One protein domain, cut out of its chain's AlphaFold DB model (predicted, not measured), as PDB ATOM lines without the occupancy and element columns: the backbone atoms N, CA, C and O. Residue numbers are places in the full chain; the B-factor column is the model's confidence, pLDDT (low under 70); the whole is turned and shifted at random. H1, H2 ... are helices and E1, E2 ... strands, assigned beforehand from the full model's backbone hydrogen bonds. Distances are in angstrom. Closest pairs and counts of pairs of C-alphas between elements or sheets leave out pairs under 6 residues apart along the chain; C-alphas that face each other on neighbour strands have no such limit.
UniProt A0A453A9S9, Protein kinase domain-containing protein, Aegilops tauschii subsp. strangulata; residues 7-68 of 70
ATOM      1  N   LYS A   7      14.640 -23.201  41.576       88.62
ATOM      2  CA  LYS A   7      15.100 -23.977  42.729       88.62
ATOM      3  C   LYS A   7      14.022 -24.934  43.228       88.62
ATOM      4  O   LYS A   7      14.328 -26.105  43.461       88.62
ATOM      5  N   ASP A   8      12.790 -24.461  43.374       88.69
ATOM      6  CA  ASP A   8      11.675 -25.267  43.871       88.69
ATOM      7  C   ASP A   8      11.323 -26.383  42.893       88.69
ATOM      8  O   ASP A   8      11.247 -27.547  43.295       88.69
ATOM      9  N   PHE A   9      11.281 -26.073  41.595       87.50
ATOM     10  CA  PHE A   9      11.098 -27.077  40.549       87.50
ATOM     11  C   PHE A   9      12.169 -28.172  40.613       87.50
ATOM     12  O   PHE A   9      11.856 -29.363  40.653       87.50
ATOM     13  N   ARG A  10      13.451 -27.793  40.696       89.56
ATOM     14  CA  ARG A  10      14.554 -28.765  40.812       89.56
ATOM     15  C   ARG A  10      14.482 -29.575  42.104       89.56
ATOM     16  O   ARG A  10      14.850 -30.752  42.107       89.56
ATOM     17  N   ASN A  11      14.046 -28.968  43.205       91.06
ATOM     18  CA  ASN A  11      13.898 -29.654  44.485       91.06
ATOM     19  C   ASN A  11      12.803 -30.721  44.425       91.06
ATOM     20  O   ASN A  11      13.036 -31.848  44.866       91.06
ATOM     21  N   GLU A  12      11.640 -30.398  43.863       90.25
ATOM     22  CA  GLU A  12      10.556 -31.364  43.665       90.25
ATOM     23  C   GLU A  12      10.957 -32.470  42.698       90.25
ATOM     24  O   GLU A  12      10.810 -33.649  43.021       90.25
ATOM     25  N   LEU A  13      11.579 -32.111  41.573       91.56
ATOM     26  CA  LEU A  13      12.068 -33.071  40.591       91.56
ATOM     27  C   LEU A  13      13.031 -34.091  41.214       91.56
ATOM     28  O   LEU A  13      12.908 -35.296  40.997       91.56
ATOM     29  N   ARG A  14      13.966 -33.627  42.054       90.69
ATOM     30  CA  ARG A  14      14.896 -34.501  42.788       90.69
ATOM     31  C   ARG A  14      14.188 -35.436  43.761       90.69
ATOM     32  O   ARG A  14      14.651 -36.561  43.934       90.69
ATOM     33  N   LYS A  15      13.117 -34.985  44.420       90.56
ATOM     34  CA  LYS A  15      12.317 -35.832  45.317       90.56
ATOM     35  C   LYS A  15      11.574 -36.892  44.503       90.56
ATOM     36  O   LYS A  15      11.743 -38.076  44.776       90.56
ATOM     37  N   LEU A  16      10.850 -36.479  43.462       92.12
ATOM     38  CA  LEU A  16      10.089 -37.368  42.578       92.12
ATOM     39  C   LEU A  16      10.974 -38.430  41.919       92.12
ATOM     40  O   LEU A  16      10.607 -39.599  41.894       92.12
ATOM     41  N   ASN A  17      12.174 -38.057  41.469       88.94
ATOM     42  CA  ASN A  17      13.110 -38.994  40.843       88.94
ATOM     43  C   ASN A  17      13.664 -40.056  41.820       88.94
ATOM     44  O   ASN A  17      14.119 -41.121  41.404       88.94
ATOM     45  N   LYS A  18      13.647 -39.779  43.131       91.44
ATOM     46  CA  LYS A  18      14.113 -40.714  44.171       91.44
ATOM     47  C   LYS A  18      13.003 -41.611  44.711       91.44
ATOM     48  O   LYS A  18      13.301 -42.683  45.234       91.44
ATOM     49  N   ILE A  19      11.745 -41.185  44.620       91.88
ATOM     50  CA  ILE A  19      10.614 -41.945  45.150       91.88
ATOM     51  C   ILE A  19      10.383 -43.185  44.286       91.88
ATOM     52  O   ILE A  19      10.176 -43.107  43.077       91.88
ATOM     53  N   ARG A  20      10.405 -44.354  44.929       89.81
ATOM     54  CA  ARG A  20      10.049 -45.637  44.321       89.81
ATOM     55  C   ARG A  20       9.162 -46.397  45.291       89.81
ATOM     56  O   ARG A  20       9.648 -46.957  46.269       89.81
ATOM     57  N   HIS A  21       7.858 -46.375  45.043       93.31
ATOM     58  CA  HIS A  21       6.882 -47.046  45.890       93.31
ATOM     59  C   HIS A  21       5.701 -47.534  45.052       93.31
ATOM     60  O   HIS A  21       5.258 -46.831  44.153       93.31
ATOM     61  N   LYS A  22       5.147 -48.704  45.385       91.94
ATOM     62  CA  LYS A  22       4.068 -49.357  44.617       91.94
ATOM     63  C   LYS A  22       2.768 -48.545  44.484       91.94
ATOM     64  O   LYS A  22       1.968 -48.830  43.609       91.94
ATOM     65  N   ASN A  23       2.568 -47.557  45.356       92.19
ATOM     66  CA  ASN A  23       1.369 -46.708  45.390       92.19
ATOM     67  C   ASN A  23       1.645 -45.260  44.944       92.19
ATOM     68  O   ASN A  23       0.833 -44.381  45.216       92.19
ATOM     69  N   ILE A  24       2.812 -44.975  44.355       92.06
ATOM     70  CA  ILE A  24       3.162 -43.636  43.867       92.06
ATOM     71  C   ILE A  24       3.586 -43.765  42.411       92.06
ATOM     72  O   ILE A  24       4.501 -44.524  42.107       92.06
ATOM     73  N   ILE A  25       2.937 -42.994  41.537       92.25
ATOM     74  CA  ILE A  25       3.255 -42.962  40.113       92.25
ATOM     75  C   ILE A  25       4.693 -42.486  39.899       92.25
ATOM     76  O   ILE A  25       5.129 -41.455  40.426       92.25
ATOM     77  N   ARG A  26       5.461 -43.262  39.147       93.38
ATOM     78  CA  ARG A  26       6.883 -43.014  38.948       93.38
ATOM     79  C   ARG A  26       7.124 -41.969  37.868       93.38
ATOM     80  O   ARG A  26       6.587 -42.057  36.766       93.38
ATOM     81  N   LEU A  27       8.017 -41.028  38.157       94.88
ATOM     82  CA  LEU A  27       8.599 -40.151  37.146       94.88
ATOM     83  C   LEU A  27       9.568 -40.965  36.268       94.88
ATOM     84  O   LEU A  27      10.517 -41.567  36.773       94.88
ATOM     85  N   ILE A  28       9.319 -41.000  34.961       93.81
ATOM     86  CA  ILE A  28      10.166 -41.659  33.956       93.81
ATOM     87  C   ILE A  28      11.217 -40.688  33.416       93.81
ATOM     88  O   ILE A  28      12.350 -41.090  33.156       93.81
ATOM     89  N   GLY A  29      10.857 -39.418  33.254       93.25
ATOM     90  CA  GLY A  29      11.751 -38.415  32.693       93.25
ATOM     91  C   GLY A  29      11.205 -37.004  32.825       93.25
ATOM     92  O   GLY A  29      10.101 -36.789  33.322       93.25
ATOM     93  N   TYR A  30      11.999 -36.037  32.384       93.56
ATOM     94  CA  TYR A  30      11.626 -34.632  32.390       93.56
ATOM     95  C   TYR A  30      12.340 -33.869  31.276       93.56
ATOM     96  O   TYR A  30      13.403 -34.286  30.815       93.56
ATOM     97  N   CYS A  31      11.762 -32.735  30.894       91.81
ATOM     98  CA  CYS A  31      12.423 -31.701  30.109       91.81
ATOM     99  C   CYS A  31      12.469 -30.422  30.948       91.81
ATOM    100  O   CYS A  31      11.484 -30.076  31.605       91.81
ATOM    101  N   HIS A  32      13.606 -29.736  30.938       91.75
ATOM    102  CA  HIS A  32      13.745 -28.373  31.445       91.75
ATOM    103  C   HIS A  32      14.644 -27.630  30.470       91.75
ATOM    104  O   HIS A  32      15.860 -27.596  30.649       91.75
ATOM    105  N   ASP A  33      14.035 -27.105  29.413       92.19
ATOM    106  CA  ASP A  33      14.748 -26.412  28.349       92.19
ATOM    107  C   ASP A  33      14.452 -24.914  28.383       92.19
ATOM    108  O   ASP A  33      13.397 -24.459  28.839       92.19
ATOM    109  N   THR A  34      15.425 -24.118  27.963       93.12
ATOM    110  CA  THR A  34      15.261 -22.674  27.813       93.12
ATOM    111  C   THR A  34      15.909 -22.246  26.516       93.12
ATOM    112  O   THR A  34      17.131 -22.283  26.379       93.12
ATOM    113  N   HIS A  35      15.089 -21.777  25.585       94.50
ATOM    114  CA  HIS A  35      15.533 -21.372  24.262       94.50
ATOM    115  C   HIS A  35      15.066 -19.952  23.940       94.50
ATOM    116  O   HIS A  35      14.118 -19.417  24.519       94.50
ATOM    117  N   LYS A  36      15.765 -19.303  23.010       96.25
ATOM    118  CA  LYS A  36      15.373 -17.990  22.501       96.25
ATOM    119  C   LYS A  36      14.399 -18.158  21.341       96.25
ATOM    120  O   LYS A  36      14.566 -19.060  20.524       96.25
ATOM    121  N   LYS A  37      13.390 -17.297  21.259       96.06
ATOM    122  CA  LYS A  37      12.415 -17.281  20.166       96.06
ATOM    123  C   LYS A  37      12.088 -15.839  19.796       96.06
ATOM    124  O   LYS A  37      11.791 -15.039  20.679       96.06
ATOM    125  N   CYS A  38      12.145 -15.511  18.507       96.50
ATOM    126  CA  CYS A  38      11.612 -14.242  18.017       96.50
ATOM    127  C   CYS A  38      10.085 -14.297  18.067       96.50
ATOM    128  O   CYS A  38       9.484 -15.252  17.564       96.50
ATOM    129  N   MET A  39       9.469 -13.308  18.699       95.50
ATOM    130  CA  MET A  39       8.023 -13.220  18.882       95.50
ATOM    131  C   MET A  39       7.575 -11.775  18.706       95.50
ATOM    132  O   MET A  39       8.338 -10.857  18.985       95.50
ATOM    133  N   GLU A  40       6.347 -11.579  18.244       96.88
ATOM    134  CA  GLU A  40       5.734 -10.256  18.203       96.88
ATOM    135  C   GLU A  40       5.185  -9.909  19.591       96.88
ATOM    136  O   GLU A  40       4.493 -10.719  20.217       96.88
ATOM    137  N   TYR A  41       5.517  -8.721  20.082       94.38
ATOM    138  CA  TYR A  41       5.012  -8.178  21.334       94.38
ATOM    139  C   TYR A  41       4.738  -6.688  21.136       94.38
ATOM    140  O   TYR A  41       5.638  -5.938  20.773       94.38
ATOM    141  N   GLU A  42       3.485  -6.274  21.335       95.81
ATOM    142  CA  GLU A  42       3.039  -4.880  21.156       95.81
ATOM    143  C   GLU A  42       3.378  -4.281  19.771       95.81
ATOM    144  O   GLU A  42       3.625  -3.087  19.643       95.81
ATOM    145  N   GLY A  43       3.358  -5.109  18.718       95.75
ATOM    146  CA  GLY A  43       3.637  -4.696  17.334       95.75
ATOM    147  C   GLY A  43       5.118  -4.699  16.945       95.75
ATOM    148  O   GLY A  43       5.437  -4.449  15.786       95.75
ATOM    149  N   GLU A  44       6.019  -5.032  17.872       96.00
ATOM    150  CA  GLU A  44       7.462  -5.109  17.631       96.00
ATOM    151  C   GLU A  44       7.975  -6.553  17.725       96.00
ATOM    152  O   GLU A  44       7.499  -7.362  18.527       96.00
ATOM    153  N   LEU A  45       8.988  -6.892  16.920       97.12
ATOM    154  CA  LEU A  45       9.670  -8.186  17.008       97.12
ATOM    155  C   LEU A  45      10.697  -8.173  18.144       97.12
ATOM    156  O   LEU A  45      11.689  -7.447  18.102       97.12
ATOM    157  N   VAL A  46      10.505  -9.048  19.132       97.12
ATOM    158  CA  VAL A  46      11.385  -9.189  20.297       97.12
ATOM    159  C   VAL A  46      11.986 -10.589  20.381       97.12
ATOM    160  O   VAL A  46      11.353 -11.588  20.035       97.12
ATOM    161  N   LEU A  47      13.221 -10.688  20.880       96.94
ATOM    162  CA  LEU A  47      13.857 -11.972  21.182       96.94
ATOM    163  C   LEU A  47      13.534 -12.391  22.622       96.94
ATOM    164  O   LEU A  47      14.218 -11.999  23.571       96.94
ATOM    165  N   ALA A  48      12.507 -13.218  22.792       95.00
ATOM    166  CA  ALA A  48      12.080 -13.709  24.096       95.00
ATOM    167  C   ALA A  48      12.860 -14.966  24.516       95.00
ATOM    168  O   ALA A  48      13.207 -15.811  23.690       95.00
ATOM    169  N   SER A  49      13.124 -15.109  25.818       94.00
ATOM    170  CA  SER A  49      13.494 -16.397  26.416       94.00
ATOM    171  C   SER A  49      12.228 -17.165  26.747       94.00
ATOM    172  O   SER A  49      11.427 -16.697  27.551       94.00
ATOM    173  N   ILE A  50      12.083 -18.347  26.168       91.62
ATOM    174  CA  ILE A  50      10.999 -19.272  26.467       91.62
ATOM    175  C   ILE A  50      11.573 -20.406  27.294       91.62
ATOM    176  O   ILE A  50      12.628 -20.944  26.967       91.62
ATOM    177  N   GLN A  51      10.887 -20.729  28.385       91.62
ATOM    178  CA  GLN A  51      11.232 -21.848  29.240       91.62
ATOM    179  C   GLN A  51      10.135 -22.902  29.135       91.62
ATOM    180  O   GLN A  51       8.977 -22.628  29.452       91.62
ATOM    181  N   GLU A  52      10.516 -24.109  28.731       91.00
ATOM    182  CA  GLU A  52       9.624 -25.258  28.640       91.00
ATOM    183  C   GLU A  52      10.001 -26.285  29.709       91.00
ATOM    184  O   GLU A  52      11.161 -26.682  29.857       91.00
ATOM    185  N   ARG A  53       9.007 -26.706  30.494       91.25
ATOM    186  CA  ARG A  53       9.166 -27.721  31.537       91.25
ATOM    187  C   ARG A  53       8.132 -28.817  31.327       91.25
ATOM    188  O   ARG A  53       6.936 -28.539  31.314       91.25
ATOM    189  N   LEU A  54       8.589 -30.057  31.184       92.75
ATOM    190  CA  LEU A  54       7.737 -31.235  30.998       92.75
ATOM    191  C   LEU A  54       8.087 -32.289  32.043       92.75
ATOM    192  O   LEU A  54       9.264 -32.508  32.331       92.75
ATOM    193  N   LEU A  55       7.073 -32.969  32.568       93.12
ATOM    194  CA  LEU A  55       7.232 -34.132  33.436       93.12
ATOM    195  C   LEU A  55       6.587 -35.339  32.761       93.12
ATOM    196  O   LEU A  55       5.411 -35.304  32.406       93.12
ATOM    197  N   CYS A  56       7.357 -36.409  32.603       94.75
ATOM    198  CA  CYS A  56       6.898 -37.653  32.002       94.75
ATOM    199  C   CYS A  56       6.764 -38.703  33.099       94.75
ATOM    200  O   CYS A  56       7.770 -39.163  33.640       94.75
ATOM    201  N   PHE A  57       5.533 -39.093  33.415       94.38
ATOM    202  CA  PHE A  57       5.235 -40.149  34.381       94.38
ATOM    203  C   PHE A  57       4.924 -41.467  33.677       94.38
ATOM    204  O   PHE A  57       4.618 -41.494  32.483       94.38
ATOM    205  N   GLU A  58       4.996 -42.569  34.417       93.56
ATOM    206  CA  GLU A  58       4.429 -43.825  33.937       93.56
ATOM    207  C   GLU A  58       2.925 -43.700  33.720       93.56
ATOM    208  O   GLU A  58       2.243 -42.910  34.366       93.56
ATOM    209  N   TYR A  59       2.403 -44.467  32.772       92.56
ATOM    210  CA  TYR A  59       0.983 -44.437  32.480       92.56
ATOM    211  C   TYR A  59       0.196 -45.154  33.582       92.56
ATOM    212  O   TYR A  59       0.437 -46.329  33.860       92.56
ATOM    213  N   MET A  60      -0.776 -44.463  34.183       90.88
ATOM    214  CA  MET A  60      -1.668 -45.035  35.191       90.88
ATOM    215  C   MET A  60      -2.951 -45.552  34.540       90.88
ATOM    216  O   MET A  60      -3.859 -44.788  34.202       90.88
ATOM    217  N   GLN A  61      -3.035 -46.872  34.397       88.44
ATOM    218  CA  GLN A  61      -4.256 -47.544  33.960       88.44
ATOM    219  C   GLN A  61      -5.372 -47.322  34.994       88.44
ATOM    220  O   GLN A  61      -5.133 -47.393  36.196       88.44
ATOM    221  N   GLY A  62      -6.581 -47.016  34.524       87.88
ATOM    222  CA  GLY A  62      -7.732 -46.677  35.371       87.88
ATOM    223  C   GLY A  62      -7.971 -45.172  35.526       87.88
ATOM    224  O   GLY A  62      -9.112 -44.755  35.661       87.88
ATOM    225  N   GLY A  63      -6.954 -44.319  35.378       88.94
ATOM    226  CA  GLY A  63      -7.124 -42.869  35.527       88.94
ATOM    227  C   GLY A  63      -7.290 -42.416  36.985       88.94
ATOM    228  O   GLY A  63      -6.901 -43.119  37.913       88.94
ATOM    229  N   SER A  64      -7.806 -41.199  37.194       91.44
ATOM    230  CA  SER A  64      -7.890 -40.586  38.524       91.44
ATOM    231  C   SER A  64      -8.990 -41.198  39.387       91.44
ATOM    232  O   SER A  64     -10.028 -41.650  38.897       91.44
ATOM    233  N   LEU A  65      -8.781 -41.157  40.705       91.62
ATOM    234  CA  LEU A  65      -9.766 -41.623  41.677       91.62
ATOM    235  C   LEU A  65     -11.100 -40.875  41.542       91.62
ATOM    236  O   LEU A  65     -12.141 -41.504  41.650       91.62
ATOM    237  N   GLU A  66     -11.072 -39.585  41.198       93.06
ATOM    238  CA  GLU A  66     -12.254 -38.762  40.892       93.06
ATOM    239  C   GLU A  66     -13.236 -39.442  39.921       93.06
ATOM    240  O   GLU A  66     -14.442 -39.326  40.082       93.06
ATOM    241  N   LYS A  67     -12.749 -40.236  38.957       88.81
ATOM    242  CA  LYS A  67     -13.616 -40.965  38.011       88.81
ATOM    243  C   LYS A  67     -14.388 -42.137  38.630       88.81
ATOM    244  O   LYS A  67     -15.214 -42.736  37.949       88.81
ATOM    245  N   HIS A  68     -14.089 -42.500  39.873       88.19
ATOM    246  CA  HIS A  68     -14.576 -43.717  40.531       88.19
ATOM    247  C   HIS A  68     -15.368 -43.443  41.810       88.19
ATOM    248  O   HIS A  68     -16.000 -44.353  42.341       88.19
TER     249      HIS A  68
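Overview. This is residues 7 to 68 of the 70 residues of the protein "Protein kinase domain-containing protein" of Aegilops tauschii subsp. strangulata (UniProt A0A453A9S9). A long two-stranded hairpin, E1 and E2, bends near its turn, and one helix, H1, lies alongside the stretch of the hairpin away from the turn, nearer to E1 than to E2. Past E2, residues 61 to 68 stick out as a free tail. The printed part has 62 residues with one named helix and two named strands, in the order H1, E1, E2; the sheet has the order E1 - E2, antiparallel, and the class is mixed, helices and strands. The whole is extended, with a radius of gyration of the C-alphas of 17.5 A, and elongated, spanning 51 by 28 by 16 A.

Along the chain. H1 is residues 7 to 18, 16.8 A long from first to last C-alpha, and begins with C-alpha 7 at (15.100, -23.977, 42.729). E1 is residues 27 to 41, 35.8 A long, and bends by 71 degrees at residue 38. E2 is residues 44 to 57, 38.9 A long, bends by 55 degrees at residue 47, and ends with C-alpha 57 at (5.235, -40.149, 34.381).

Arrangement. E1 and E2 form a hairpin over a tight link of 2 residues, antiparallel at 168 degrees between their directions. N 31 and O 54 are within hydrogen-bond range at 2.9 A, and so are N 46 and O 39 at 2.8 A. A short link of 8 residues joins H1 to E1; their closest C-alphas, those of Asn 17 and Leu 27, are 5.9 A apart. H1 and E2 are apart. In H1 every O i to N i+4 pair is within hydrogen-bond range.

Size, cuts and confidence. The two C-alphas farthest apart, those of Lys 22 and Gly 43, are 52.3 A from each other. The printed part has no cut, and no link between named elements is long. Residues 61 to 68 stand free. The mean pLDDT of the printed part is 92.5, and no printed residue is under 70.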